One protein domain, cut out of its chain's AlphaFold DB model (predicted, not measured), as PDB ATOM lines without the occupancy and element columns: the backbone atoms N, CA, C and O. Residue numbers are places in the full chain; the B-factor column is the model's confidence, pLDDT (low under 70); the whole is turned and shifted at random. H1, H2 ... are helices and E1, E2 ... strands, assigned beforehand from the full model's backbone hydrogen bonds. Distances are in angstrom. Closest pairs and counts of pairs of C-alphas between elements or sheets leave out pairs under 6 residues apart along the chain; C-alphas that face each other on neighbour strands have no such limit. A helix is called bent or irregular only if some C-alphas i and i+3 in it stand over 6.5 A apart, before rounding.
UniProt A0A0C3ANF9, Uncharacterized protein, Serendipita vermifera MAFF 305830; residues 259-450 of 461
ATOM      1  N   PRO A 259     110.539 166.500 190.553       86.44
ATOM      2  CA  PRO A 259     109.635 165.630 191.287       86.44
ATOM      3  C   PRO A 259     108.205 166.141 191.119       86.44
ATOM      4  O   PRO A 259     107.960 167.342 191.253       86.44
ATOM      5  N   ALA A 260     107.261 165.236 190.876       89.75
ATOM      6  CA  ALA A 260     105.852 165.584 190.753       89.75
ATOM      7  C   ALA A 260     104.941 164.438 191.221       89.75
ATOM      8  O   ALA A 260     105.377 163.293 191.361       89.75
ATOM      9  N   GLN A 261     103.659 164.731 191.442       90.44
ATOM     10  CA  GLN A 261     102.624 163.701 191.517       90.44
ATOM     11  C   GLN A 261     101.921 163.614 190.154       90.44
ATOM     12  O   GLN A 261     101.319 164.607 189.749       90.44
ATOM     13  N   PRO A 262     101.959 162.464 189.455       90.50
ATOM     14  CA  PRO A 262     101.385 162.362 188.121       90.50
ATOM     15  C   PRO A 262      99.863 162.514 188.188       90.50
ATOM     16  O   PRO A 262      99.194 161.872 189.003       90.50
ATOM     17  N   LEU A 263      99.328 163.370 187.324       91.44
ATOM     18  CA  LEU A 263      97.901 163.587 187.108       91.44
ATOM     19  C   LEU A 263      97.481 163.148 185.699       91.44
ATOM     20  O   LEU A 263      96.323 162.786 185.503       91.44
ATOM     21  N   LEU A 264      98.409 163.160 184.737       90.75
ATOM     22  CA  LEU A 264      98.188 162.766 183.342       90.75
ATOM     23  C   LEU A 264      98.626 161.317 183.073       90.75
ATOM     24  O   LEU A 264      99.577 160.828 183.681       90.75
ATOM     25  N   GLY A 265      97.957 160.645 182.127       88.12
ATOM     26  CA  GLY A 265      98.354 159.314 181.641       88.12
ATOM     27  C   GLY A 265      98.270 158.204 182.694       88.12
ATOM     28  O   GLY A 265      99.095 157.292 182.698       88.12
ATOM     29  N   LEU A 266      97.313 158.300 183.619       89.44
ATOM     30  CA  LEU A 266      97.136 157.355 184.726       89.44
ATOM     31  C   LEU A 266      96.323 156.107 184.346       89.44
ATOM     32  O   LEU A 266      96.151 155.213 185.176       89.44
ATOM     33  N   GLY A 267      95.788 156.065 183.130       88.38
ATOM     34  CA  GLY A 267      94.919 155.012 182.643       88.38
ATOM     35  C   GLY A 267      93.576 154.945 183.376       88.38
ATOM     36  O   GLY A 267      93.250 155.781 184.233       88.38
ATOM     37  N   PRO A 268      92.775 153.907 183.085       87.25
ATOM     38  CA  PRO A 268      91.552 153.613 183.829       87.25
ATOM     39  C   PRO A 268      91.793 153.293 185.314       87.25
ATOM     40  O   PRO A 268      90.837 153.246 186.087       87.25
ATOM     41  N   GLU A 269      93.042 153.076 185.735       86.69
ATOM     42  CA  GLU A 269      93.451 152.820 187.117       86.69
ATOM     43  C   GLU A 269      93.503 154.060 188.002       86.69
ATOM     44  O   GLU A 269      93.114 153.973 189.164       86.69
ATOM     45  N   GLY A 270      93.960 155.201 187.485       86.94
ATOM     46  CA  GLY A 270      94.101 156.412 188.300       86.94
ATOM     47  C   GLY A 270      93.256 157.597 187.842       86.94
ATOM     48  O   GLY A 270      92.821 158.383 188.691       86.94
ATOM     49  N   LEU A 271      92.973 157.722 186.540       91.62
ATOM     50  CA  LEU A 271      92.312 158.903 185.976       91.62
ATOM     51  C   LEU A 271      90.917 159.181 186.576       91.62
ATOM     52  O   LEU A 271      90.649 160.346 186.894       91.62
ATOM     53  N   PRO A 272      90.037 158.178 186.807       93.19
ATOM     54  CA  PRO A 272      88.720 158.428 187.396       93.19
ATOM     55  C   PRO A 272      88.780 159.141 188.751       93.19
ATOM     56  O   PRO A 272      88.034 160.096 188.977       93.19
ATOM     57  N   SER A 273      89.716 158.739 189.615       91.56
ATOM     58  CA  SER A 273      89.895 159.322 190.947       91.56
ATOM     59  C   SER A 273      90.333 160.792 190.894       91.56
ATOM     60  O   SER A 273      89.869 161.612 191.689       91.56
ATOM     61  N   VAL A 274      91.188 161.151 189.930       93.56
ATOM     62  CA  VAL A 274      91.657 162.528 189.723       93.56
ATOM     63  C   VAL A 274      90.523 163.400 189.193       93.56
ATOM     64  O   VAL A 274      90.260 164.465 189.750       93.56
ATOM     65  N   ILE A 275      89.796 162.937 188.170       93.56
ATOM     66  CA  ILE A 275      88.664 163.676 187.593       93.56
ATOM     67  C   ILE A 275      87.550 163.885 188.619       93.56
ATOM     68  O   ILE A 275      86.988 164.977 188.686       93.56
ATOM     69  N   LEU A 276      87.234 162.877 189.438       92.88
ATOM     70  CA  LEU A 276      86.239 163.016 190.502       92.88
ATOM     71  C   LEU A 276      86.606 164.142 191.476       92.88
ATOM     72  O   LEU A 276      85.752 164.973 191.769       92.88
ATOM     73  N   ARG A 277      87.878 164.255 191.880       92.56
ATOM     74  CA  ARG A 277      88.356 165.371 192.720       92.56
ATOM     75  C   ARG A 277      88.231 166.726 192.019       92.56
ATOM     76  O   ARG A 277      87.882 167.716 192.661       92.56
ATOM     77  N   VAL A 278      88.484 166.785 190.706       92.44
ATOM     78  CA  VAL A 278      88.282 168.006 189.903       92.44
ATOM     79  C   VAL A 278      86.805 168.404 189.856       92.44
ATOM     80  O   VAL A 278      86.485 169.582 190.028       92.44
ATOM     81  N   ILE A 279      85.908 167.430 189.683       90.12
ATOM     82  CA  ILE A 279      84.455 167.634 189.692       90.12
ATOM     83  C   ILE A 279      83.972 168.092 191.074       90.12
ATOM     84  O   ILE A 279      83.219 169.053 191.165       90.12
ATOM     85  N   GLU A 280      84.424 167.470 192.159       88.31
ATOM     86  CA  GLU A 280      84.048 167.868 193.522       88.31
ATOM     87  C   GLU A 280      84.487 169.303 193.844       88.31
ATOM     88  O   GLU A 280      83.746 170.069 194.461       88.31
ATOM     89  N   ALA A 281      85.661 169.717 193.361       86.06
ATOM     90  CA  ALA A 281      86.131 171.093 193.495       86.06
ATOM     91  C   ALA A 281      85.347 172.097 192.623       86.06
ATOM     92  O   ALA A 281      85.512 173.313 192.788       86.06
ATOM     93  N   TYR A 282      84.526 171.620 191.684       78.19
ATOM     94  CA  TYR A 282      83.680 172.442 190.820       78.19
ATOM     95  C   TYR A 282      82.456 172.997 191.566       78.19
ATOM     96  O   TYR A 282      82.094 174.157 191.365       78.19
ATOM     97  N   ASP A 283      81.880 172.213 192.482       65.25
ATOM     98  CA  ASP A 283      80.678 172.575 193.253       65.25
ATOM     99  C   ASP A 283      80.923 173.712 194.271       65.25
ATOM    100  O   ASP A 283      79.976 174.324 194.766       65.25
ATOM    101  N   ALA A 284      82.186 174.040 194.568       54.69
ATOM    102  CA  ALA A 284      82.571 175.001 195.606       54.69
ATOM    103  C   ALA A 284      82.761 176.461 195.131       54.69
ATOM    104  O   ALA A 284      82.883 177.354 195.968       54.69
ATOM    105  N   SER A 285      82.822 176.739 193.824       53.44
ATOM    106  CA  SER A 285      83.068 178.095 193.288       53.44
ATOM    107  C   SER A 285      81.773 178.770 192.819       53.44
ATOM    108  O   SER A 285      80.870 178.081 192.372       53.44
ATOM    109  N   GLY A 286      81.643 180.099 192.943       54.72
ATOM    110  CA  GLY A 286      80.423 180.878 192.646       54.72
ATOM    111  C   GLY A 286      80.023 181.008 191.161       54.72
ATOM    112  O   GLY A 286      80.673 180.470 190.272       54.72
ATOM    113  N   ASN A 287      78.913 181.717 190.904       49.16
ATOM    114  CA  ASN A 287      78.074 181.650 189.689       49.16
ATOM    115  C   ASN A 287      78.535 182.406 188.424       49.16
ATOM    116  O   ASN A 287      77.765 182.449 187.463       49.16
ATOM    117  N   GLU A 288      79.734 182.978 188.365       53.69
ATOM    118  CA  GLU A 288      80.136 183.766 187.191       53.69
ATOM    119  C   GLU A 288      80.724 182.882 186.082       53.69
ATOM    120  O   GLU A 288      81.690 182.140 186.276       53.69
ATOM    121  N   TRP A 289      80.064 182.925 184.925       54.47
ATOM    122  CA  TRP A 289      80.473 182.273 183.688       54.47
ATOM    123  C   TRP A 289      81.162 183.307 182.804       54.47
ATOM    124  O   TRP A 289      80.475 184.104 182.169       54.47
ATOM    125  N   ASP A 290      82.490 183.263 182.736       52.25
ATOM    126  CA  ASP A 290      83.212 183.845 181.606       52.25
ATOM    127  C   ASP A 290      83.140 182.893 180.407       52.25
ATOM    128  O   ASP A 290      83.077 181.665 180.562       52.25
ATOM    129  N   GLU A 291      83.087 183.471 179.206       51.28
ATOM    130  CA  GLU A 291      82.988 182.744 177.943       51.28
ATOM    131  C   GLU A 291      84.012 181.610 177.861       51.28
ATOM    132  O   GLU A 291      85.209 181.787 178.088       51.28
ATOM    133  N   PHE A 292      83.516 180.427 177.493       54.03
ATOM    134  CA  PHE A 292      84.335 179.246 177.274       54.03
ATOM    135  C   PHE A 292      85.308 179.529 176.126       54.03
ATOM    136  O   PHE A 292      84.947 179.426 174.949       54.03
ATOM    137  N   SER A 293      86.549 179.884 176.454       52.69
ATOM    138  CA  SER A 293      87.605 179.910 175.456       52.69
ATOM    139  C   SER A 293      87.767 178.471 174.950       52.69
ATOM    140  O   SER A 293      87.808 177.520 175.726       52.69
ATOM    141  N   LYS A 294      87.817 178.266 173.631       55.91
ATOM    142  CA  LYS A 294      88.096 176.936 173.055       55.91
ATOM    143  C   LYS A 294      89.537 176.467 173.330       55.91
ATOM    144  O   LYS A 294      89.942 175.466 172.743       55.91
ATOM    145  N   ALA A 295      90.315 177.202 174.126       56.62
ATOM    146  CA  ALA A 295      91.703 176.884 174.397       56.62
ATOM    147  C   ALA A 295      91.806 175.744 175.418       56.62
ATOM    148  O   ALA A 295      91.046 175.662 176.379       56.62
ATOM    149  N   GLU A 296      92.738 174.838 175.161       61.66
ATOM    150  CA  GLU A 296      93.105 173.746 176.059       61.66
ATOM    151  C   GLU A 296      93.934 174.316 177.222       61.66
ATOM    152  O   GLU A 296      94.617 175.332 177.044       61.66
ATOM    153  N   ALA A 297      93.900 173.688 178.408       67.19
ATOM    154  CA  ALA A 297      94.760 174.137 179.503       67.19
ATOM    155  C   ALA A 297      96.218 173.973 179.047       67.19
ATOM    156  O   ALA A 297      96.580 172.860 178.650       67.19
ATOM    157  N   PRO A 298      97.063 175.019 179.102       77.69
ATOM    158  CA  PRO A 298      98.469 174.876 178.747       77.69
ATOM    159  C   PRO A 298      99.109 173.782 179.607       77.69
ATOM    160  O   PRO A 298      98.980 173.833 180.834       77.69
ATOM    161  N   PHE A 299      99.788 172.810 178.983       81.25
ATOM    162  CA  PHE A 299     100.451 171.704 179.689       81.25
ATOM    163  C   PHE A 299     101.370 172.208 180.812       81.25
ATOM    164  O   PHE A 299     101.346 171.646 181.901       81.25
ATOM    165  N   ASP A 300     102.045 173.342 180.608       83.88
ATOM    166  CA  ASP A 300     102.890 173.998 181.614       83.88
ATOM    167  C   ASP A 300     102.157 174.260 182.942       83.88
ATOM    168  O   ASP A 300     102.712 174.049 184.020       83.88
ATOM    169  N   LYS A 301     100.878 174.664 182.889       87.50
ATOM    170  CA  LYS A 301     100.059 174.897 184.093       87.50
ATOM    171  C   LYS A 301      99.631 173.594 184.764       87.50
ATOM    172  O   LYS A 301      99.429 173.573 185.976       87.50
ATOM    173  N   VAL A 302      99.456 172.524 183.987       89.81
ATOM    174  CA  VAL A 302      99.134 171.198 184.527       89.81
ATOM    175  C   VAL A 302     100.363 170.608 185.211       89.81
ATOM    176  O   VAL A 302     100.247 170.139 186.337       89.81
ATOM    177  N   PHE A 303     101.546 170.716 184.607       90.94
ATOM    178  CA  PHE A 303     102.800 170.290 185.231       90.94
ATOM    179  C   PHE A 303     103.119 171.101 186.494       90.94
ATOM    180  O   PHE A 303     103.509 170.529 187.510       90.94
ATOM    181  N   GLU A 304     102.846 172.412 186.502       90.69
ATOM    182  CA  GLU A 304     102.928 173.214 187.730       90.69
ATOM    183  C   GLU A 304     102.010 172.669 188.838       90.69
ATOM    184  O   GLU A 304     102.423 172.584 189.999       90.69
ATOM    185  N   LEU A 305     100.785 172.260 188.493       92.62
ATOM    186  CA  LEU A 305      99.866 171.633 189.441       92.62
ATOM    187  C   LEU A 305     100.401 170.286 189.953       92.62
ATOM    188  O   LEU A 305     100.348 170.044 191.159       92.62
ATOM    189  N   GLU A 306     100.946 169.432 189.078       92.88
ATOM    190  CA  GLU A 306     101.565 168.152 189.462       92.88
ATOM    191  C   GLU A 306     102.716 168.349 190.467       92.88
ATOM    192  O   GLU A 306     102.833 167.585 191.430       92.88
ATOM    193  N   ARG A 307     103.534 169.401 190.301       90.88
ATOM    194  CA  ARG A 307     104.589 169.770 191.264       90.88
ATOM    195  C   ARG A 307     104.006 170.204 192.605       90.88
ATOM    196  O   ARG A 307     104.436 169.726 193.656       90.88
ATOM    197  N   LYS A 308     103.008 171.097 192.586       92.94
ATOM    198  CA  LYS A 308     102.342 171.575 193.811       92.94
ATOM    199  C   LYS A 308     101.681 170.432 194.585       92.94
ATOM    200  O   LYS A 308     101.668 170.474 195.816       92.94
ATOM    201  N   CYS A 309     101.220 169.387 193.892       90.88
ATOM    202  CA  CYS A 309     100.613 168.206 194.510       90.88
ATOM    203  C   CYS A 309     101.564 167.406 195.425       90.88
ATOM    204  O   CYS A 309     101.107 166.605 196.234       90.88
ATOM    205  N   ILE A 310     102.883 167.637 195.367       89.19
ATOM    206  CA  ILE A 310     103.821 167.065 196.350       89.19
ATOM    207  C   ILE A 310     103.620 167.673 197.741       89.19
ATOM    208  O   ILE A 310     103.813 166.997 198.751       89.19
ATOM    209  N   GLN A 311     103.288 168.963 197.792       90.69
ATOM    210  CA  GLN A 311     103.254 169.750 199.025       90.69
ATOM    211  C   GLN A 311     101.836 169.933 199.568       90.69
ATOM    212  O   GLN A 311     101.662 170.157 200.765       90.69
ATOM    213  N   SER A 312     100.825 169.848 198.706       91.69
ATOM    214  CA  SER A 312      99.420 170.031 199.061       91.69
ATOM    215  C   SER A 312      98.547 169.035 198.308       91.69
ATOM    216  O   SER A 312      98.900 168.583 197.224       91.69
ATOM    217  N   ASP A 313      97.401 168.668 198.869       91.31
ATOM    218  CA  ASP A 313      96.468 167.780 198.193       91.31
ATOM    219  C   ASP A 313      95.754 168.490 197.030       91.31
ATOM    220  O   ASP A 313      95.421 169.677 197.089       91.31
ATOM    221  N   LEU A 314      95.478 167.734 195.963       91.75
ATOM    222  CA  LEU A 314      94.840 168.252 194.751       91.75
ATOM    223  C   LEU A 314      93.523 169.022 195.024       91.75
ATOM    224  O   LEU A 314      93.379 170.119 194.486       91.75
ATOM    225  N   PRO A 315      92.569 168.537 195.851       91.38
ATOM    226  CA  PRO A 315      91.354 169.292 196.169       91.38
ATOM    227  C   PRO A 315      91.604 170.677 196.773       91.38
ATOM    228  O   PRO A 315      90.890 171.621 196.430       91.38
ATOM    229  N   THR A 316      92.600 170.820 197.653       90.44
ATOM    230  CA  THR A 316      92.976 172.118 198.231       90.44
ATOM    231  C   THR A 316      93.484 173.069 197.157       90.44
ATOM    232  O   THR A 316      92.950 174.170 197.030       90.44
ATOM    233  N   LEU A 317      94.425 172.616 196.323       92.44
ATOM    234  CA  LEU A 317      94.984 173.415 195.229       92.44
ATOM    235  C   LEU A 317      93.909 173.847 194.228       92.44
ATOM    236  O   LEU A 317      93.868 174.997 193.801       92.44
ATOM    237  N   LEU A 318      92.976 172.953 193.891       91.31
ATOM    238  CA  LEU A 318      91.897 173.246 192.951       91.31
ATOM    239  C   LEU A 318      90.974 174.382 193.416       91.31
ATOM    240  O   LEU A 318      90.325 175.002 192.577       91.31
ATOM    241  N   LYS A 319      90.893 174.706 194.712       88.88
ATOM    242  CA  LYS A 319      90.078 175.842 195.191       88.88
ATOM    243  C   LYS A 319      90.602 177.193 194.703       88.88
ATOM    244  O   LYS A 319      89.806 178.117 194.568       88.88
ATOM    245  N   GLU A 320      91.893 177.287 194.398       88.25
ATOM    246  CA  GLU A 320      92.550 178.507 193.913       88.25
ATOM    247  C   GLU A 320      92.247 178.794 192.434       88.25
ATOM    248  O   GLU A 320      92.418 179.918 191.963       88.25
ATOM    249  N   TYR A 321      91.760 177.794 191.696       86.88
ATOM    250  CA  TYR A 321      91.478 177.907 190.270       86.88
ATOM    251  C   TYR A 321      89.992 178.165 189.992       86.88
ATOM    252  O   TYR A 321      89.087 177.605 190.628       86.88
ATOM    253  N   ASN A 322      89.725 178.997 188.983       86.06
ATOM    254  CA  ASN A 322      88.367 179.306 188.542       86.06
ATOM    255  C   ASN A 322      87.704 178.117 187.807       86.06
ATOM    256  O   ASN A 322      88.336 177.106 187.487       86.06
ATOM    257  N   ARG A 323      86.394 178.225 187.546       82.38
ATOM    258  CA  ARG A 323      85.613 177.163 186.887       82.38
ATOM    259  C   ARG A 323      86.099 176.850 185.468       82.38
ATOM    260  O   ARG A 323      86.116 175.674 185.109       82.38
ATOM    261  N   SER A 324      86.488 177.861 184.684       82.81
ATOM    262  CA  SER A 324      86.977 177.655 183.310       82.81
ATOM    263  C   SER A 324      88.212 176.767 183.311       82.81
ATOM    264  O   SER A 324      88.230 175.725 182.660       82.81
ATOM    265  N   TRP A 325      89.190 177.101 184.153       86.19
ATOM    266  CA  TRP A 325      90.436 176.355 184.240       86.19
ATOM    267  C   TRP A 325      90.227 174.907 184.700       86.19
ATOM    268  O   TRP A 325      90.856 174.001 184.172       86.19
ATOM    269  N   LYS A 326      89.294 174.640 185.625       88.81
ATOM    270  CA  LYS A 326      88.946 173.261 186.036       88.81
ATOM    271  C   LYS A 326      88.360 172.431 184.889       88.81
ATOM    272  O   LYS A 326      88.615 171.228 184.801       88.81
ATOM    273  N   LEU A 327      87.571 173.053 184.008       84.31
ATOM    274  CA  LEU A 327      87.020 172.388 182.822       84.31
ATOM    275  C   LEU A 327      88.087 172.149 181.754       84.31
ATOM    276  O   LEU A 327      88.098 171.077 181.149       84.31
ATOM    277  N   GLU A 328      88.975 173.121 181.545       86.94
ATOM    278  CA  GLU A 328      90.144 172.987 180.675       86.94
ATOM    279  C   GLU A 328      91.067 171.874 181.187       86.94
ATOM    280  O   GLU A 328      91.426 170.985 180.421       86.94
ATOM    281  N   LEU A 329      91.358 171.844 182.493       90.81
ATOM    282  CA  LEU A 329      92.119 170.777 183.141       90.81
ATOM    283  C   LEU A 329      91.447 169.421 182.922       90.81
ATOM    284  O   LEU A 329      92.110 168.479 182.511       90.81
ATOM    285  N   SER A 330      90.132 169.321 183.142       90.06
ATOM    286  CA  SER A 330      89.390 168.077 182.897       90.06
ATOM    287  C   SER A 330      89.544 167.615 181.449       90.06
ATOM    288  O   SER A 330      89.788 166.438 181.204       90.06
ATOM    289  N   TYR A 331      89.430 168.532 180.483       88.12
ATOM    290  CA  TYR A 331      89.649 168.221 179.073       88.12
ATOM    291  C   TYR A 331      91.069 167.693 178.829       88.12
ATOM    292  O   TYR A 331      91.219 166.623 178.243       88.12
ATOM    293  N   THR A 332      92.093 168.395 179.322       89.75
ATOM    294  CA  THR A 332      93.496 167.988 179.179       89.75
ATOM    295  C   THR A 332      93.745 166.614 179.803       89.75
ATOM    296  O   THR A 332      94.351 165.762 179.160       89.75
ATOM    297  N   LEU A 333      93.206 166.351 180.996       91.75
ATOM    298  CA  LEU A 333      93.289 165.059 181.680       91.75
ATOM    299  C   LEU A 333      92.696 163.915 180.835       91.75
ATOM    300  O   LEU A 333      93.342 162.889 180.659       91.75
ATOM    301  N   PHE A 334      91.503 164.100 180.257       90.25
ATOM    302  CA  PHE A 334      90.866 163.084 179.404       90.25
ATOM    303  C   PHE A 334      91.576 162.861 178.067       90.25
ATOM    304  O   PHE A 334      91.588 161.743 177.555       90.25
ATOM    305  N   MET A 335      92.116 163.921 177.466       88.44
ATOM    306  CA  MET A 335      92.744 163.848 176.145       88.44
ATOM    307  C   MET A 335      94.210 163.405 176.196       88.44
ATOM    308  O   MET A 335      94.751 163.014 175.165       88.44
ATOM    309  N   SER A 336      94.841 163.446 177.372       87.00
ATOM    310  CA  SER A 336      96.227 162.998 177.577       87.00
ATOM    311  C   SER A 336      96.340 161.510 177.921       87.00
ATOM    312  O   SER A 336      97.443 161.019 178.152       87.00
ATOM    313  N   ASP A 337      95.217 160.796 177.976       88.69
ATOM    314  CA  ASP A 337      95.143 159.374 178.300       88.69
ATOM    315  C   ASP A 337      94.464 158.587 177.174       88.69
ATOM    316  O   ASP A 337      93.869 159.170 176.270       88.69
ATOM    317  N   LEU A 338      94.516 157.258 177.223       89.44
ATOM    318  CA  LEU A 338      93.693 156.413 176.360       89.44
ATOM    319  C   LEU A 338      92.203 156.564 176.722       89.44
ATOM    320  O   LEU A 338      91.861 156.882 177.864       89.44
ATOM    321  N   PRO A 339      91.277 156.315 175.777       91.25
ATOM    322  CA  PRO A 339      89.851 156.396 176.073       91.25
ATOM    323  C   PRO A 339      89.471 155.419 177.194       91.25
ATOM    324  O   PRO A 339      89.650 154.208 177.064       91.25
ATOM    325  N   LEU A 340      88.876 155.944 178.269       92.75
ATOM    326  CA  LEU A 340      88.388 155.158 179.411       92.75
ATOM    327  C   LEU A 340      87.285 154.158 179.036       92.75
ATOM    328  O   LEU A 340      87.051 153.184 179.749       92.75
ATOM    329  N   LEU A 341      86.576 154.422 177.938       94.25
ATOM    330  CA  LEU A 341      85.602 153.523 177.335       94.25
ATOM    331  C   LEU A 341      85.980 153.280 175.875       94.25
ATOM    332  O   LEU A 341      85.711 154.105 174.999       94.25
ATOM    333  N   VAL A 342      86.561 152.113 175.600       95.12
ATOM    334  CA  VAL A 342      86.957 151.728 174.242       95.12
ATOM    335  C   VAL A 342      85.723 151.258 173.469       95.12
ATOM    336  O   VAL A 342      85.187 150.173 173.711       95.12
ATOM    337  N   ILE A 343      85.250 152.085 172.533       95.44
ATOM    338  CA  ILE A 343      84.097 151.780 171.671       95.44
ATOM    339  C   ILE A 343      84.577 151.504 170.246       95.44
ATOM    340  O   ILE A 343      85.087 152.395 169.561       95.44
ATOM    341  N   ALA A 344      84.370 150.270 169.785       95.31
ATOM    342  CA  ALA A 344      84.680 149.871 168.418       95.31
ATOM    343  C   ALA A 344      83.762 150.576 167.402       95.31
ATOM    344  O   ALA A 344      82.595 150.849 167.685       95.31
ATOM    345  N   ASP A 345      84.258 150.795 166.179       95.12
ATOM    346  CA  ASP A 345      83.476 151.410 165.092       95.12
ATOM    347  C   ASP A 345      82.175 150.661 164.798       95.12
ATOM    348  O   ASP A 345      81.145 151.276 164.514       95.12
ATOM    349  N   GLY A 346      82.221 149.328 164.877       95.69
ATOM    350  CA  GLY A 346      81.051 148.474 164.705       95.69
ATOM    351  C   GLY A 346      79.983 148.749 165.761       95.69
ATOM    352  O   GLY A 346      78.831 148.972 165.401       95.69
ATOM    353  N   ASP A 347      80.367 148.811 167.041       95.31
ATOM    354  CA  ASP A 347      79.437 149.090 168.141       95.31
ATOM    355  C   ASP A 347      78.884 150.528 168.046       95.31
ATOM    356  O   ASP A 347      77.682 150.730 168.221       95.31
ATOM    357  N   ALA A 348      79.714 151.526 167.704       94.56
ATOM    358  CA  ALA A 348      79.271 152.915 167.522       94.56
ATOM    359  C   ALA A 348      78.218 153.057 166.408       94.56
ATOM    360  O   ALA A 348      77.205 153.736 166.588       94.56
ATOM    361  N   LYS A 349      78.418 152.375 165.270       95.19
ATOM    362  CA  LYS A 349      77.447 152.346 164.162       95.19
ATOM    363  C   LYS A 349      76.197 151.546 164.518       95.19
ATOM    364  O   LYS A 349      75.088 152.004 164.252       95.19
ATOM    365  N   GLN A 350      76.368 150.367 165.115       96.75
ATOM    366  CA  GLN A 350      75.273 149.463 165.467       96.75
ATOM    367  C   GLN A 350      74.331 150.083 166.503       96.75
ATOM    368  O   GLN A 350      73.116 149.945 166.387       96.75
ATOM    369  N   TYR A 351      74.877 150.770 167.505       96.31
ATOM    370  CA  TYR A 351      74.110 151.382 168.590       96.31
ATOM    371  C   TYR A 351      73.952 152.894 168.412       96.31
ATOM    372  O   TYR A 351      73.853 153.626 169.402       96.31
ATOM    373  N   ARG A 352      73.884 153.367 167.158       93.31
ATOM    374  CA  ARG A 352      73.688 154.789 166.840       93.31
ATOM    375  C   ARG A 352      72.436 155.360 167.500       93.31
ATOM    376  O   ARG A 352      72.471 156.512 167.903       93.31
ATOM    377  N   ASP A 353      71.387 154.561 167.687       94.50
ATOM    378  CA  ASP A 353      70.131 154.978 168.335       94.50
ATOM    379  C   ASP A 353      70.058 154.613 169.832       94.50
ATOM    380  O   ASP A 353      69.045 154.822 170.504       94.50
ATOM    381  N   GLY A 354      71.158 154.104 170.390       94.12
ATOM    382  CA  GLY A 354      71.286 153.692 171.783       94.12
ATOM    383  C   GLY A 354      71.328 152.177 171.980       94.12
ATOM    384  O   GLY A 354      71.060 151.383 171.082       94.12
ATOM    385  N   ILE A 355      71.687 151.766 173.199       96.31
ATOM    386  CA  ILE A 355      71.946 150.362 173.535       96.31
ATOM    387  C   ILE A 355      70.719 149.750 174.235       96.31
ATOM    388  O   ILE A 355      70.188 150.353 175.185       96.31
ATOM    389  N   PRO A 356      70.263 148.553 173.819       96.31
ATOM    390  CA  PRO A 356      69.285 147.762 174.564       96.31
ATOM    391  C   PRO A 356      69.858 147.243 175.892       96.31
ATOM    392  O   PRO A 356      70.999 146.784 175.922       96.31
ATOM    393  N   ARG A 357      69.063 147.228 176.975       95.75
ATOM    394  CA  ARG A 357      69.499 146.777 178.319       95.75
ATOM    395  C   ARG A 357      70.202 145.415 178.296       95.75
ATOM    396  O   ARG A 357      71.277 145.268 178.872       95.75
ATOM    397  N   SER A 358      69.654 144.461 177.543       95.69
ATOM    398  CA  SER A 358      70.191 143.099 177.396       95.69
ATOM    399  C   SER A 358      71.593 143.026 176.773       95.69
ATOM    400  O   SER A 358      72.286 142.027 176.947       95.69
ATOM    401  N   ARG A 359      72.042 144.070 176.064       96.75
ATOM    402  CA  ARG A 359      73.365 144.135 175.417       96.75
ATOM    403  C   ARG A 359      74.370 145.013 176.167       96.75
ATOM    404  O   ARG A 359      75.563 144.928 175.886       96.75
ATOM    405  N   MET A 360      73.922 145.808 177.143       95.69
ATOM    406  CA  MET A 360      74.778 146.765 177.857       95.69
ATOM    407  C   MET A 360      75.907 146.090 178.628       95.69
ATOM    408  O   MET A 360      77.049 146.521 178.508       95.69
ATOM    409  N   LYS A 361      75.620 145.001 179.356       95.62
ATOM    410  CA  LYS A 361      76.645 144.278 180.125       95.62
ATOM    411  C   LYS A 361      77.755 143.738 179.224       95.62
ATOM    412  O   LYS A 361      78.931 143.897 179.528       95.62
ATOM    413  N   VAL A 362      77.378 143.152 178.086       96.00
ATOM    414  CA  VAL A 362      78.326 142.611 177.100       96.00
ATOM    415  C   VAL A 362      79.184 143.718 176.491       96.00
ATOM    416  O   VAL A 362      80.382 143.528 176.309       96.00
ATOM    417  N   LEU A 363      78.606 144.883 176.183       96.06
ATOM    418  CA  LEU A 363      79.387 146.029 175.718       96.06
ATOM    419  C   LEU A 363      80.342 146.530 176.805       96.06
ATOM    420  O   LEU A 363      81.536 146.624 176.557       96.06
ATOM    421  N   LEU A 364      79.845 146.777 178.017       95.12
ATOM    422  CA  LEU A 364      80.647 147.305 179.121       95.12
ATOM    423  C   LEU A 364      81.797 146.372 179.521       95.12
ATOM    424  O   LEU A 364      82.894 146.861 179.755       95.12
ATOM    425  N   ASN A 365      81.584 145.053 179.532       94.50
ATOM    426  CA  ASN A 365      82.651 144.076 179.786       94.50
ATOM    427  C   ASN A 365      83.797 144.174 178.765       94.50
ATOM    428  O   ASN A 365      84.936 143.871 179.099       94.50
ATOM    429  N   ARG A 366      83.493 144.557 177.518       93.44
ATOM    430  CA  ARG A 366      84.486 144.713 176.444       93.44
ATOM    431  C   ARG A 366      85.131 146.102 176.464       93.44
ATOM    432  O   ARG A 366      86.314 146.217 176.177       93.44
ATOM    433  N   SER A 367      84.356 147.135 176.793       90.94
ATOM    434  CA  SER A 367      84.765 148.542 176.690       90.94
ATOM    435  C   SER A 367      85.426 149.115 177.946       90.94
ATOM    436  O   SER A 367      86.158 150.091 177.824       90.94
ATOM    437  N   ALA A 368      85.169 148.541 179.127       89.12
ATOM    438  CA  ALA A 368      85.811 148.883 180.402       89.12
ATOM    439  C   ALA A 368      86.012 147.611 181.248       89.12
ATOM    440  O   ALA A 368      85.192 147.316 182.125       89.12
ATOM    441  N   PRO A 369      87.064 146.820 180.967       79.12
ATOM    442  CA  PRO A 369      87.317 145.565 181.673       79.12
ATOM    443  C   PRO A 369      87.779 145.762 183.129       79.12
ATOM    444  O   PRO A 369      87.514 144.896 183.961       79.12
ATOM    445  N   SER A 370      88.420 146.890 183.456       84.75
ATOM    446  CA  SER A 370      88.871 147.268 184.806       84.75
ATOM    447  C   SER A 370      88.195 148.563 185.274       84.75
ATOM    448  O   SER A 370      87.758 149.378 184.462       84.75
ATOM    449  N   ASN A 371      88.040 148.727 186.595       86.25
ATOM    450  CA  ASN A 371      87.552 149.942 187.281       86.25
ATOM    451  C   ASN A 371      86.262 150.576 186.737       86.25
ATOM    452  O   ASN A 371      85.972 151.751 186.961       86.25
ATOM    453  N   ARG A 372      85.428 149.774 186.070       92.69
ATOM    454  CA  ARG A 372      84.173 150.210 185.453       92.69
ATOM    455  C   ARG A 372      83.268 150.973 186.414       92.69
ATOM    456  O   ARG A 372      82.704 151.984 186.016       92.69
ATOM    457  N   ALA A 373      83.111 150.512 187.655       93.00
ATOM    458  CA  ALA A 373      82.247 151.185 188.624       93.00
ATOM    459  C   ALA A 373      82.684 152.643 188.853       93.00
ATOM    460  O   ALA A 373      81.853 153.549 188.807       93.00
ATOM    461  N   GLU A 374      83.988 152.877 189.005       92.88
ATOM    462  CA  GLU A 374      84.556 154.209 189.217       92.88
ATOM    463  C   GLU A 374      84.462 155.076 187.953       92.88
ATOM    464  O   GLU A 374      84.015 156.220 188.025       92.88
ATOM    465  N   ILE A 375      84.760 154.509 186.776       95.31
ATOM    466  CA  ILE A 375      84.608 155.190 185.477       95.31
ATOM    467  C   ILE A 375      83.154 155.626 185.253       95.31
ATOM    468  O   ILE A 375      82.892 156.755 184.831       95.31
ATOM    469  N   LEU A 376      82.185 154.749 185.532       95.62
ATOM    470  CA  LEU A 376      80.768 155.050 185.339       95.62
ATOM    471  C   LEU A 376      80.237 156.035 186.389       95.62
ATOM    472  O   LEU A 376      79.404 156.881 186.052       95.62
ATOM    473  N   LEU A 377      80.726 155.969 187.630       94.75
ATOM    474  CA  LEU A 377      80.429 156.964 188.662       94.75
ATOM    475  C   LEU A 377      80.939 158.346 188.247       94.75
ATOM    476  O   LEU A 377      80.171 159.312 188.248       94.75
ATOM    477  N   MET A 378      82.198 158.422 187.817       95.25
ATOM    478  CA  MET A 378      82.808 159.628 187.268       95.25
ATOM    479  C   MET A 378      82.025 160.148 186.055       95.25
ATOM    480  O   MET A 378      81.724 161.335 185.996       95.25
ATOM    481  N   MET A 379      81.605 159.282 185.125       96.00
ATOM    482  CA  MET A 379      80.754 159.665 183.991       96.00
ATOM    483  C   MET A 379      79.436 160.301 184.447       96.00
ATOM    484  O   MET A 379      79.028 161.313 183.878       96.00
ATOM    485  N   VAL A 380      78.749 159.723 185.442       94.69
ATOM    486  CA  VAL A 380      77.505 160.304 185.974       94.69
ATOM    487  C   VAL A 380      77.766 161.690 186.545       94.69
ATOM    488  O   VAL A 380      77.060 162.624 186.179       94.69
ATOM    489  N   LYS A 381      78.803 161.839 187.372       93.19
ATOM    490  CA  LYS A 381      79.185 163.126 187.963       93.19
ATOM    491  C   LYS A 381      79.579 164.161 186.908       93.19
ATOM    492  O   LYS A 381      79.185 165.317 187.007       93.19
ATOM    493  N   LEU A 382      80.275 163.746 185.855       91.56
ATOM    494  CA  LEU A 382      80.657 164.619 184.747       91.56
ATOM    495  C   LEU A 382      79.435 165.102 183.950       91.56
ATOM    496  O   LEU A 382      79.345 166.275 183.596       91.56
ATOM    497  N   ILE A 383      78.478 164.208 183.676       92.06
ATOM    498  CA  ILE A 383      77.207 164.568 183.029       92.06
ATOM    499  C   ILE A 383      76.411 165.521 183.918       92.06
ATOM    500  O   ILE A 383      75.815 166.464 183.399       92.06
ATOM    501  N   ASP A 384      76.412 165.288 185.228       90.12
ATOM    502  CA  ASP A 384      75.746 166.144 186.204       90.12
ATOM    503  C   ASP A 384      76.315 167.567 186.155       90.12
ATOM    504  O   ASP A 384      75.566 168.522 185.939       90.12
ATOM    505  N   VAL A 385      77.645 167.704 186.202       87.38
ATOM    506  CA  VAL A 385      78.321 168.995 186.013       87.38
ATOM    507  C   VAL A 385      77.886 169.640 184.702       87.38
ATOM    508  O   VAL A 385      77.378 170.756 184.721       87.38
ATOM    509  N   PHE A 386      78.002 168.943 183.566       87.00
ATOM    510  CA  PHE A 386      77.667 169.512 182.255       87.00
ATOM    511  C   PHE A 386      76.200 169.916 182.098       87.00
ATOM    512  O   PHE A 386      75.923 170.885 181.397       87.00
ATOM    513  N   LYS A 387      75.261 169.215 182.742       86.19
ATOM    514  CA  LYS A 387      73.843 169.606 182.750       86.19
ATOM    515  C   LYS A 387      73.546 170.780 183.680       86.19
ATOM    516  O   LYS A 387      72.554 171.471 183.460       86.19
ATOM    517  N   GLY A 388      74.364 170.999 184.709       81.00
ATOM    518  CA  GLY A 388      74.275 172.165 185.591       81.00
ATOM    519  C   GLY A 388      74.730 173.474 184.931       81.00
ATOM    520  O   GLY A 388      74.349 174.558 185.376       81.00
ATOM    521  N   ILE A 389      75.501 173.390 183.842       77.75
ATOM    522  CA  ILE A 389      75.963 174.538 183.051       77.75
ATOM    523  C   ILE A 389      74.793 175.101 182.223       77.75
ATOM    524  O   ILE A 389      74.401 174.518 181.213       77.75
ATOM    525  N   LYS A 390      74.230 176.249 182.626       66.50
ATOM    526  CA  LYS A 390      73.171 176.947 181.867       66.50
ATOM    527  C   LYS A 390      73.751 177.587 180.594       66.50
ATOM    528  O   LYS A 390      74.728 178.321 180.684       66.50
ATOM    529  N   GLY A 391      73.144 177.361 179.421       64.88
ATOM    530  CA  GLY A 391      73.540 178.012 178.157       64.88
ATOM    531  C   GLY A 391      73.331 177.154 176.899       64.88
ATOM    532  O   GLY A 391      72.619 176.154 176.938       64.88
ATOM    533  N   GLN A 392      73.993 177.522 175.788       53.34
ATOM    534  CA  GLN A 392      73.912 176.901 174.441       53.34
ATOM    535  C   GLN A 392      74.240 175.390 174.367       53.34
ATOM    536  O   GLN A 392      74.167 174.791 173.296       53.34
ATOM    537  N   TYR A 393      74.590 174.758 175.486       58.28
ATOM    538  CA  TYR A 393      75.158 173.412 175.540       58.28
ATOM    539  C   TYR A 393      74.184 172.329 176.033       58.28
ATOM    540  O   TYR A 393      74.559 171.156 176.043       58.28
ATOM    541  N   GLU A 394      72.930 172.666 176.379       58.44
ATOM    542  CA  GLU A 394      71.927 171.672 176.822       58.44
ATOM    543  C   GLU A 394      71.715 170.538 175.792       58.44
ATOM    544  O   GLU A 394      71.442 169.396 176.173       58.44
ATOM    545  N   HIS A 395      71.894 170.814 174.495       60.00
ATOM    546  CA  HIS A 395      71.717 169.827 173.424       60.00
ATOM    547  C   HIS A 395      72.943 168.926 173.164       60.00
ATOM    548  O   HIS A 395      72.791 167.912 172.484       60.00
ATOM    549  N   ASP A 396      74.121 169.226 173.732       80.62
ATOM    550  CA  ASP A 396      75.400 168.574 173.373       80.62
ATOM    551  C   ASP A 396      76.074 167.804 174.532       80.62
ATOM    552  O   ASP A 396      77.154 167.235 174.367       80.62
ATOM    553  N   VAL A 397      75.442 167.729 175.714       89.44
ATOM    554  CA  VAL A 397      76.062 167.148 176.928       89.44
ATOM    555  C   VAL A 397      76.621 165.742 176.691       89.44
ATOM    556  O   VAL A 397      77.776 165.469 177.006       89.44
ATOM    557  N   PHE A 398      75.833 164.849 176.087       93.12
ATOM    558  CA  PHE A 398      76.262 163.465 175.861       93.12
ATOM    559  C   PHE A 398      77.330 163.332 174.775       93.12
ATOM    560  O   PHE A 398      78.136 162.411 174.844       93.12
ATOM    561  N   VAL A 399      77.374 164.239 173.798       92.19
ATOM    562  CA  VAL A 399      78.437 164.268 172.783       92.19
ATOM    563  C   VAL A 399      79.748 164.708 173.422       92.19
ATOM    564  O   VAL A 399      80.788 164.107 173.157       92.19
ATOM    565  N   ARG A 400      79.705 165.700 174.318       89.44
ATOM    566  CA  ARG A 400      80.880 166.164 175.062       89.44
ATOM    567  C   ARG A 400      81.409 165.095 176.012       89.44
ATOM    568  O   ARG A 400      82.588 164.764 175.948       89.44
ATOM    569  N   THR A 401      80.537 164.497 176.825       93.25
ATOM    570  CA  THR A 401      80.911 163.370 177.692       93.25
ATOM    571  C   THR A 401      81.447 162.199 176.868       93.25
ATOM    572  O   THR A 401      82.450 161.599 177.238       93.25
ATOM    573  N   SER A 402      80.836 161.901 175.716       94.31
ATOM    574  CA  SER A 402      81.338 160.876 174.798       94.31
ATOM    575  C   SER A 402      82.734 161.198 174.292       94.31
ATOM    576  O   SER A 402      83.600 160.328 174.332       94.31
ATOM    577  N   ARG A 403      82.998 162.445 173.900       91.44
ATOM    578  CA  ARG A 403      84.338 162.870 173.494       91.44
ATOM    579  C   ARG A 403      85.360 162.677 174.616       91.44
ATOM    580  O   ARG A 403      86.469 162.271 174.321       91.44
ATOM    581  N   TYR A 404      84.991 162.917 175.872       92.50
ATOM    582  CA  TYR A 404      85.919 162.797 177.003       92.50
ATOM    583  C   TYR A 404      86.211 161.328 177.334       92.50
ATOM    584  O   TYR A 404      87.357 160.950 177.519       92.50
ATOM    585  N   LEU A 405      85.183 160.476 177.348       94.25
ATOM    586  CA  LEU A 405      85.326 159.077 177.768       94.25
ATOM    587  C   LEU A 405      85.799 158.138 176.660       94.25
ATOM    588  O   LEU A 405      86.452 157.141 176.942       94.25
ATOM    589  N   THR A 406      85.412 158.414 175.416       94.44
ATOM    590  CA  THR A 406      85.605 157.494 174.281       94.44
ATOM    591  C   THR A 406      86.483 158.081 173.184       94.44
ATOM    592  O   THR A 406      86.747 157.400 172.200       94.44
ATOM    593  N   HIS A 407      86.859 159.365 173.296       92.88
ATOM    594  CA  HIS A 407      87.488 160.167 172.231       92.88
ATOM    595  C   HIS A 407      86.662 160.267 170.940       92.88
ATOM    596  O   HIS A 407      87.134 160.741 169.909       92.88
ATOM    597  N   ARG A 408      85.383 159.884 171.001       92.31
ATOM    598  CA  ARG A 408      84.472 159.835 169.861       92.31
ATOM    599  C   ARG A 408      83.200 160.620 170.128       92.31
ATOM    600  O   ARG A 408      82.640 160.581 171.222       92.31
ATOM    601  N   LYS A 409      82.693 161.303 169.102       92.00
ATOM    602  CA  LYS A 409      81.403 162.016 169.163       92.00
ATOM    603  C   LYS A 409      80.216 161.122 168.794       92.00
ATOM    604  O   LYS A 409      79.122 161.314 169.312       92.00
ATOM    605  N   ASP A 410      80.428 160.143 167.916       93.69
ATOM    606  CA  ASP A 410      79.390 159.229 167.422       93.69
ATOM    607  C   ASP A 410      78.935 158.192 168.469       93.69
ATOM    608  O   ASP A 410      77.864 157.608 168.322       93.69
ATOM    609  N   ALA A 411      79.666 158.041 169.579       95.88
ATOM    610  CA  ALA A 411      79.280 157.212 170.723       95.88
ATOM    611  C   ALA A 411      78.346 157.921 171.740       95.88
ATOM    612  O   ALA A 411      78.011 157.356 172.784       95.88
ATOM    613  N   ALA A 412      77.844 159.126 171.442       95.75
ATOM    614  CA  ALA A 412      76.980 159.888 172.354       95.75
ATOM    615  C   ALA A 412      75.733 159.116 172.820       95.75
ATOM    616  O   ALA A 412      75.374 159.148 173.999       95.75
ATOM    617  N   ASN A 413      75.081 158.376 171.918       96.19
ATOM    618  CA  ASN A 413      73.882 157.603 172.252       96.19
ATOM    619  C   ASN A 413      74.187 156.331 173.062       96.19
ATOM    620  O   ASN A 413      73.338 155.882 173.843       96.19
ATOM    621  N   ILE A 414      75.414 155.808 172.961       97.00
ATOM    622  CA  ILE A 414      75.938 154.756 173.840       97.00
ATOM    623  C   ILE A 414      76.086 155.308 175.261       97.00
ATOM    624  O   ILE A 414      75.456 154.780 176.179       97.00
ATOM    625  N   ILE A 415      76.801 156.423 175.436       97.25
ATOM    626  CA  ILE A 415      76.987 157.075 176.745       97.25
ATOM    627  C   ILE A 415      75.647 157.454 177.376       97.25
ATOM    628  O   ILE A 415      75.395 157.156 178.544       97.25
ATOM    629  N   LYS A 416      74.731 158.029 176.589       96.62
ATOM    630  CA  LYS A 416      73.367 158.347 177.034       96.62
ATOM    631  C   LYS A 416      72.612 157.114 177.521       96.62
ATOM    632  O   LYS A 416      71.889 157.194 178.514       96.62
ATOM    633  N   SER A 417      72.759 155.982 176.833       97.00
ATOM    634  CA  SER A 417      72.116 154.726 177.227       97.00
ATOM    635  C   SER A 417      72.708 154.170 178.517       97.00
ATOM    636  O   SER A 417      71.941 153.765 179.387       97.00
ATOM    637  N   ILE A 418      74.036 154.202 178.669       96.94
ATOM    638  CA  ILE A 418      74.722 153.766 179.893       96.94
ATOM    639  C   ILE A 418      74.294 154.629 181.081       96.94
ATOM    640  O   ILE A 418      73.790 154.090 182.061       96.94
ATOM    641  N   TRP A 419      74.375 155.957 180.965       97.00
ATOM    642  CA  TRP A 419      73.947 156.876 182.023       97.00
ATOM    643  C   TRP A 419      72.482 156.655 182.440       97.00
ATOM    644  O   TRP A 419      72.198 156.577 183.634       97.00
ATOM    645  N   ARG A 420      71.559 156.502 181.472       96.31
ATOM    646  CA  ARG A 420      70.118 156.309 181.744       96.31
ATOM    647  C   ARG A 420      69.781 154.957 182.353       96.31
ATOM    648  O   ARG A 420      68.874 154.897 183.173       96.31
ATOM    649  N   LYS A 421      70.402 153.877 181.878       96.88
ATOM    650  CA  LYS A 421      69.882 152.511 182.061       96.88
ATOM    651  C   LYS A 421      70.790 151.611 182.898       96.88
ATOM    652  O   LYS A 421      70.400 150.475 183.136       96.88
ATOM    653  N   TRP A 422      71.975 152.062 183.308       96.69
ATOM    654  CA  TRP A 422      72.902 151.254 184.104       96.69
ATOM    655  C   TRP A 422      72.859 151.615 185.592       96.69
ATOM    656  O   TRP A 422      72.902 152.793 185.974       96.69
ATOM    657  N   ASP A 423      72.798 150.582 186.424       94.88
ATOM    658  CA  ASP A 423      73.008 150.647 187.858       94.88
ATOM    659  C   ASP A 423      74.496 150.442 188.146       94.88
ATOM    660  O   ASP A 423      75.050 149.364 187.938       94.88
ATOM    661  N   ILE A 424      75.150 151.508 188.598       93.00
ATOM    662  CA  ILE A 424      76.590 151.517 188.862       93.00
ATOM    663  C   ILE A 424      76.916 150.714 190.119       93.00
ATOM    664  O   ILE A 424      77.940 150.040 190.146       93.00
ATOM    665  N   MET A 425      76.046 150.760 191.133       90.31
ATOM    666  CA  MET A 425      76.299 150.114 192.423       90.31
ATOM    667  C   MET A 425      76.197 148.597 192.301       90.31
ATOM    668  O   MET A 425      77.025 147.874 192.846       90.31
ATOM    669  N   ASN A 426      75.203 148.129 191.545       92.06
ATOM    670  CA  ASN A 426      74.944 146.705 191.338       92.06
ATOM    671  C   ASN A 426      75.546 146.159 190.036       92.06
ATOM    672  O   ASN A 426      75.268 145.018 189.670       92.06
ATOM    673  N   ASP A 427      76.298 146.985 189.303       93.56
ATOM    674  CA  ASP A 427      76.924 146.650 188.022       93.56
ATOM    675  C   ASP A 427      76.000 145.858 187.069       93.56
ATOM    676  O   ASP A 427      76.320 144.788 186.531       93.56
ATOM    677  N   SER A 428      74.784 146.370 186.895       95.06
ATOM    678  CA  SER A 428      73.727 145.704 186.136       95.06
ATOM    679  C   SER A 428      72.809 146.704 185.440       95.06
ATOM    680  O   SER A 428      72.844 147.906 185.693       95.06
ATOM    681  N   ALA A 429      71.997 146.227 184.497       95.81
ATOM    682  CA  ALA A 429      70.986 147.080 183.888       95.81
ATOM    683  C   ALA A 429      69.869 147.362 184.904       95.81
ATOM    684  O   ALA A 429      69.380 146.442 185.556       95.81
ATOM    685  N   LEU A 430      69.438 148.620 184.992       95.25
ATOM    686  CA  LEU A 430      68.274 149.020 185.779       95.25
ATOM    687  C   LEU A 430      67.023 148.269 185.298       95.25
ATOM    688  O   LEU A 430      66.903 148.036 184.086       95.25
ATOM    689  N   PRO A 431      66.071 147.957 186.200       94.31
ATOM    690  CA  PRO A 431      64.814 147.315 185.833       94.31
ATOM    691  C   PRO A 431      64.085 148.045 184.702       94.31
ATOM    692  O   PRO A 431      64.222 149.260 184.513       94.31
ATOM    693  N   ASP A 432      63.277 147.312 183.937       93.69
ATOM    694  CA  ASP A 432      62.475 147.929 182.886       93.69
ATOM    695  C   ASP A 432      61.509 148.965 183.466       93.69
ATOM    696  O   ASP A 432      60.810 148.733 184.448       93.69
ATOM    697  N   GLY A 433      61.494 150.147 182.851       91.75
ATOM    698  CA  GLY A 433      60.740 151.295 183.347       91.75
ATOM    699  C   GLY A 433      61.479 152.152 184.377       91.75
ATOM    700  O   GLY A 433      61.004 153.253 184.634       91.75
ATOM    701  N   VAL A 434      62.637 151.730 184.896       95.44
ATOM    702  CA  VAL A 434      63.516 152.572 185.725       95.44
ATOM    703  C   VAL A 434      64.583 153.219 184.847       95.44
ATOM    704  O   VAL A 434      65.228 152.560 184.022       95.44
ATOM    705  N   GLU A 435      64.768 154.527 185.017       95.31
ATOM    706  CA  GLU A 435      65.805 155.290 184.330       95.31
ATOM    707  C   GLU A 435      66.401 156.377 185.225       95.31
ATOM    708  O   GLU A 435      65.732 156.956 186.082       95.31
ATOM    709  N   ARG A 436      67.669 156.705 184.978       94.44
ATOM    710  CA  ARG A 436      68.313 157.887 185.542       94.44
ATOM    711  C   ARG A 436      67.801 159.139 184.844       94.44
ATOM    712  O   ARG A 436      67.863 159.253 183.617       94.44
ATOM    713  N   ASN A 437      67.330 160.087 185.638       93.75
ATOM    714  CA  ASN A 437      66.867 161.388 185.193       93.75
ATOM    715  C   ASN A 437      67.670 162.503 185.869       93.75
ATOM    716  O   ASN A 437      68.185 162.337 186.971       93.75
ATOM    717  N   TRP A 438      67.781 163.641 185.190       90.06
ATOM    718  CA  TRP A 438      68.412 164.830 185.750       90.06
ATOM    719  C   TRP A 438      67.373 165.669 186.487       90.06
ATOM    720  O   TRP A 438      66.388 166.092 185.878       90.06
ATOM    721  N   ASP A 439      67.596 165.899 187.776       87.75
ATOM    722  CA  ASP A 439      66.786 166.789 188.597       87.75
ATOM    723  C   ASP A 439      67.328 168.220 188.456       87.75
ATOM    724  O   ASP A 439      68.422 168.529 188.936       87.75
ATOM    725  N   LYS A 440      66.572 169.086 187.765       82.12
ATOM    726  CA  LYS A 440      66.961 170.488 187.540       82.12
ATOM    727  C   LYS A 440      67.004 171.296 188.838       82.12
ATOM    728  O   LYS A 440      67.781 172.240 188.909       82.12
ATOM    729  N   GLU A 441      66.187 170.948 189.832       82.62
ATOM    730  CA  GLU A 441      66.110 171.682 191.101       82.62
ATOM    731  C   GLU A 441      67.310 171.362 191.986       82.62
ATOM    732  O   GLU A 441      67.911 172.252 192.581       82.62
ATOM    733  N   LYS A 442      67.689 170.082 192.038       82.62
ATOM    734  CA  LYS A 442      68.810 169.612 192.863       82.62
ATOM    735  C   LYS A 442      70.150 169.613 192.135       82.62
ATOM    736  O   LYS A 442      71.139 169.216 192.743       82.62
ATOM    737  N   ALA A 443      70.156 169.978 190.851       83.44
ATOM    738  CA  ALA A 443      71.304 169.891 189.955       83.44
ATOM    739  C   ALA A 443      72.074 168.567 190.131       83.44
ATOM    740  O   ALA A 443      73.295 168.551 190.281       83.44
ATOM    741  N   ARG A 444      71.348 167.439 190.162       87.00
ATOM    742  CA  ARG A 444      71.940 166.098 190.306       87.00
ATOM    743  C   ARG A 444      71.109 165.021 189.621       87.00
ATOM    744  O   ARG A 444      69.890 165.150 189.479       87.00
ATOM    745  N   SER A 445      71.747 163.922 189.234       90.00
ATOM    746  CA  SER A 445      71.038 162.744 188.734       90.00
ATOM    747  C   SER A 445      70.333 161.965 189.849       90.00
ATOM    748  O   SER A 445      70.912 161.712 190.905       90.00
ATOM    749  N   SER A 446      69.119 161.486 189.582       92.56
ATOM    750  CA  SER A 446      68.375 160.554 190.440       92.56
ATOM    751  C   SER A 446      67.741 159.429 189.615       92.56
ATOM    752  O   SER A 446      67.533 159.566 188.408       92.56
ATOM    753  N   LEU A 447      67.482 158.279 190.242       94.38
ATOM    754  CA  LEU A 447      66.766 157.172 189.604       94.38
ATOM    755  C   LEU A 447      65.264 157.371 189.794       94.38
ATOM    756  O   LEU A 447      64.814 157.613 190.914       94.38
ATOM    757  N   ILE A 448      64.496 157.263 188.713       94.38
ATOM    758  CA  ILE A 448      63.040 157.417 188.734       94.38
ATOM    759  C   ILE A 448      62.352 156.331 187.910       94.38
ATOM    760  O   ILE A 448      62.922 155.781 186.964       94.38
ATOM    761  N   TRP A 449      61.082 156.084 188.212       93.81
ATOM    762  CA  TRP A 449      60.193 155.352 187.318       93.81
ATOM    763  C   TRP A 449      59.785 156.247 186.144       93.81
ATOM    764  O   TRP A 449      59.179 157.300 186.321       93.81
ATOM    765  N   ALA A 450      60.081 155.832 184.914       90.38
ATOM    766  CA  ALA A 450      59.835 156.620 183.707       90.38
ATOM    767  C   ALA A 450      58.347 156.963 183.502       90.38
ATOM    768  O   ALA A 450      58.040 158.031 182.972       90.38
TER     769      ALA A 450
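Overview. This is residues 259 to 450 of the 461 residues of an uncharacterized protein of Serendipita vermifera MAFF 305830 (UniProt A0A0C3ANF9). Four helices, H1, H4, H7 and H8, make an up-and-down bundle in the middle, with H2 and H3 at one end of the longest axis. At the other end H9 crosses H7 and H8, with H5 and H6 near H9 and the small hairpin E1 and E2 over H9 and the later part of H7. The printed part has 192 residues with nine named helices, H1 to H9, followed by two antiparallel strands, E1 and E2; the class is mostly helix. It is compact and rounded, with a radius of gyration of the C-alphas of 16.7 A and spans of 48 by 35 by 29 A.

Along the chain. H1, residues 267 to 280, begins with C-alpha 267 at (94.919, 155.012, 182.643) and is 20.0 A long; it is irregular, with C-alphas 269 and 272 7.3 A apart. H2 is residues 299 to 308, H3 residues 314 to 318, H4 residues 323 to 335, 18.5 A long, and H5 residues 345 to 350. H6, residues 357 to 367, is 15.5 A long and irregular, with C-alphas 358 and 361 7.1 A apart. H7, residues 372 to 388, is the longest helix, 24.1 A. H8 is residues 397 to 406 and H9 residues 412 to 421. E1 is residues 434 to 439, 14.9 A, and E2 residues 444 to 449, 16.2 A, ending with C-alpha 449 at (60.193, 155.352, 187.318).

Arrangement. In the bundle, H1 touches H4 at a shallow tilt of 8 degrees, opposite ways, closest at the C-alphas of Ile 275 and Ser 330, 6.5 A. H7 and H8 form a helical hairpin at 31 degrees, closest at the C-alphas of Phe 386 and Val 397, 6.0 A. H8 touches H9 about perpendicular, at 81 degrees, closest at the C-alphas of Val 399 and Ala 412, 4.6 A. The closest C-alphas of H9 and E1 are those of Arg 420 and Arg 436, 4.5 A. E1 and E2 form a hairpin, with N 437 and O 446 at 2.8 A, within hydrogen-bond range. Every O i to N i+4 pair is within range in H2, H3, H4, H5, H7, H8 and H9, against 8 of 10 in H1 and 5 of 7 in H6.

Size, cuts and confidence. The C-alphas of Pro 259 and Gly 433 are the two farthest apart, 51.6 A. The printed part has no cut; the links H1 to H2 and H9 to E1 are long. The mean pLDDT of the printed part is 87.6, with residues 283 to 297 and 390 to 395 under 70.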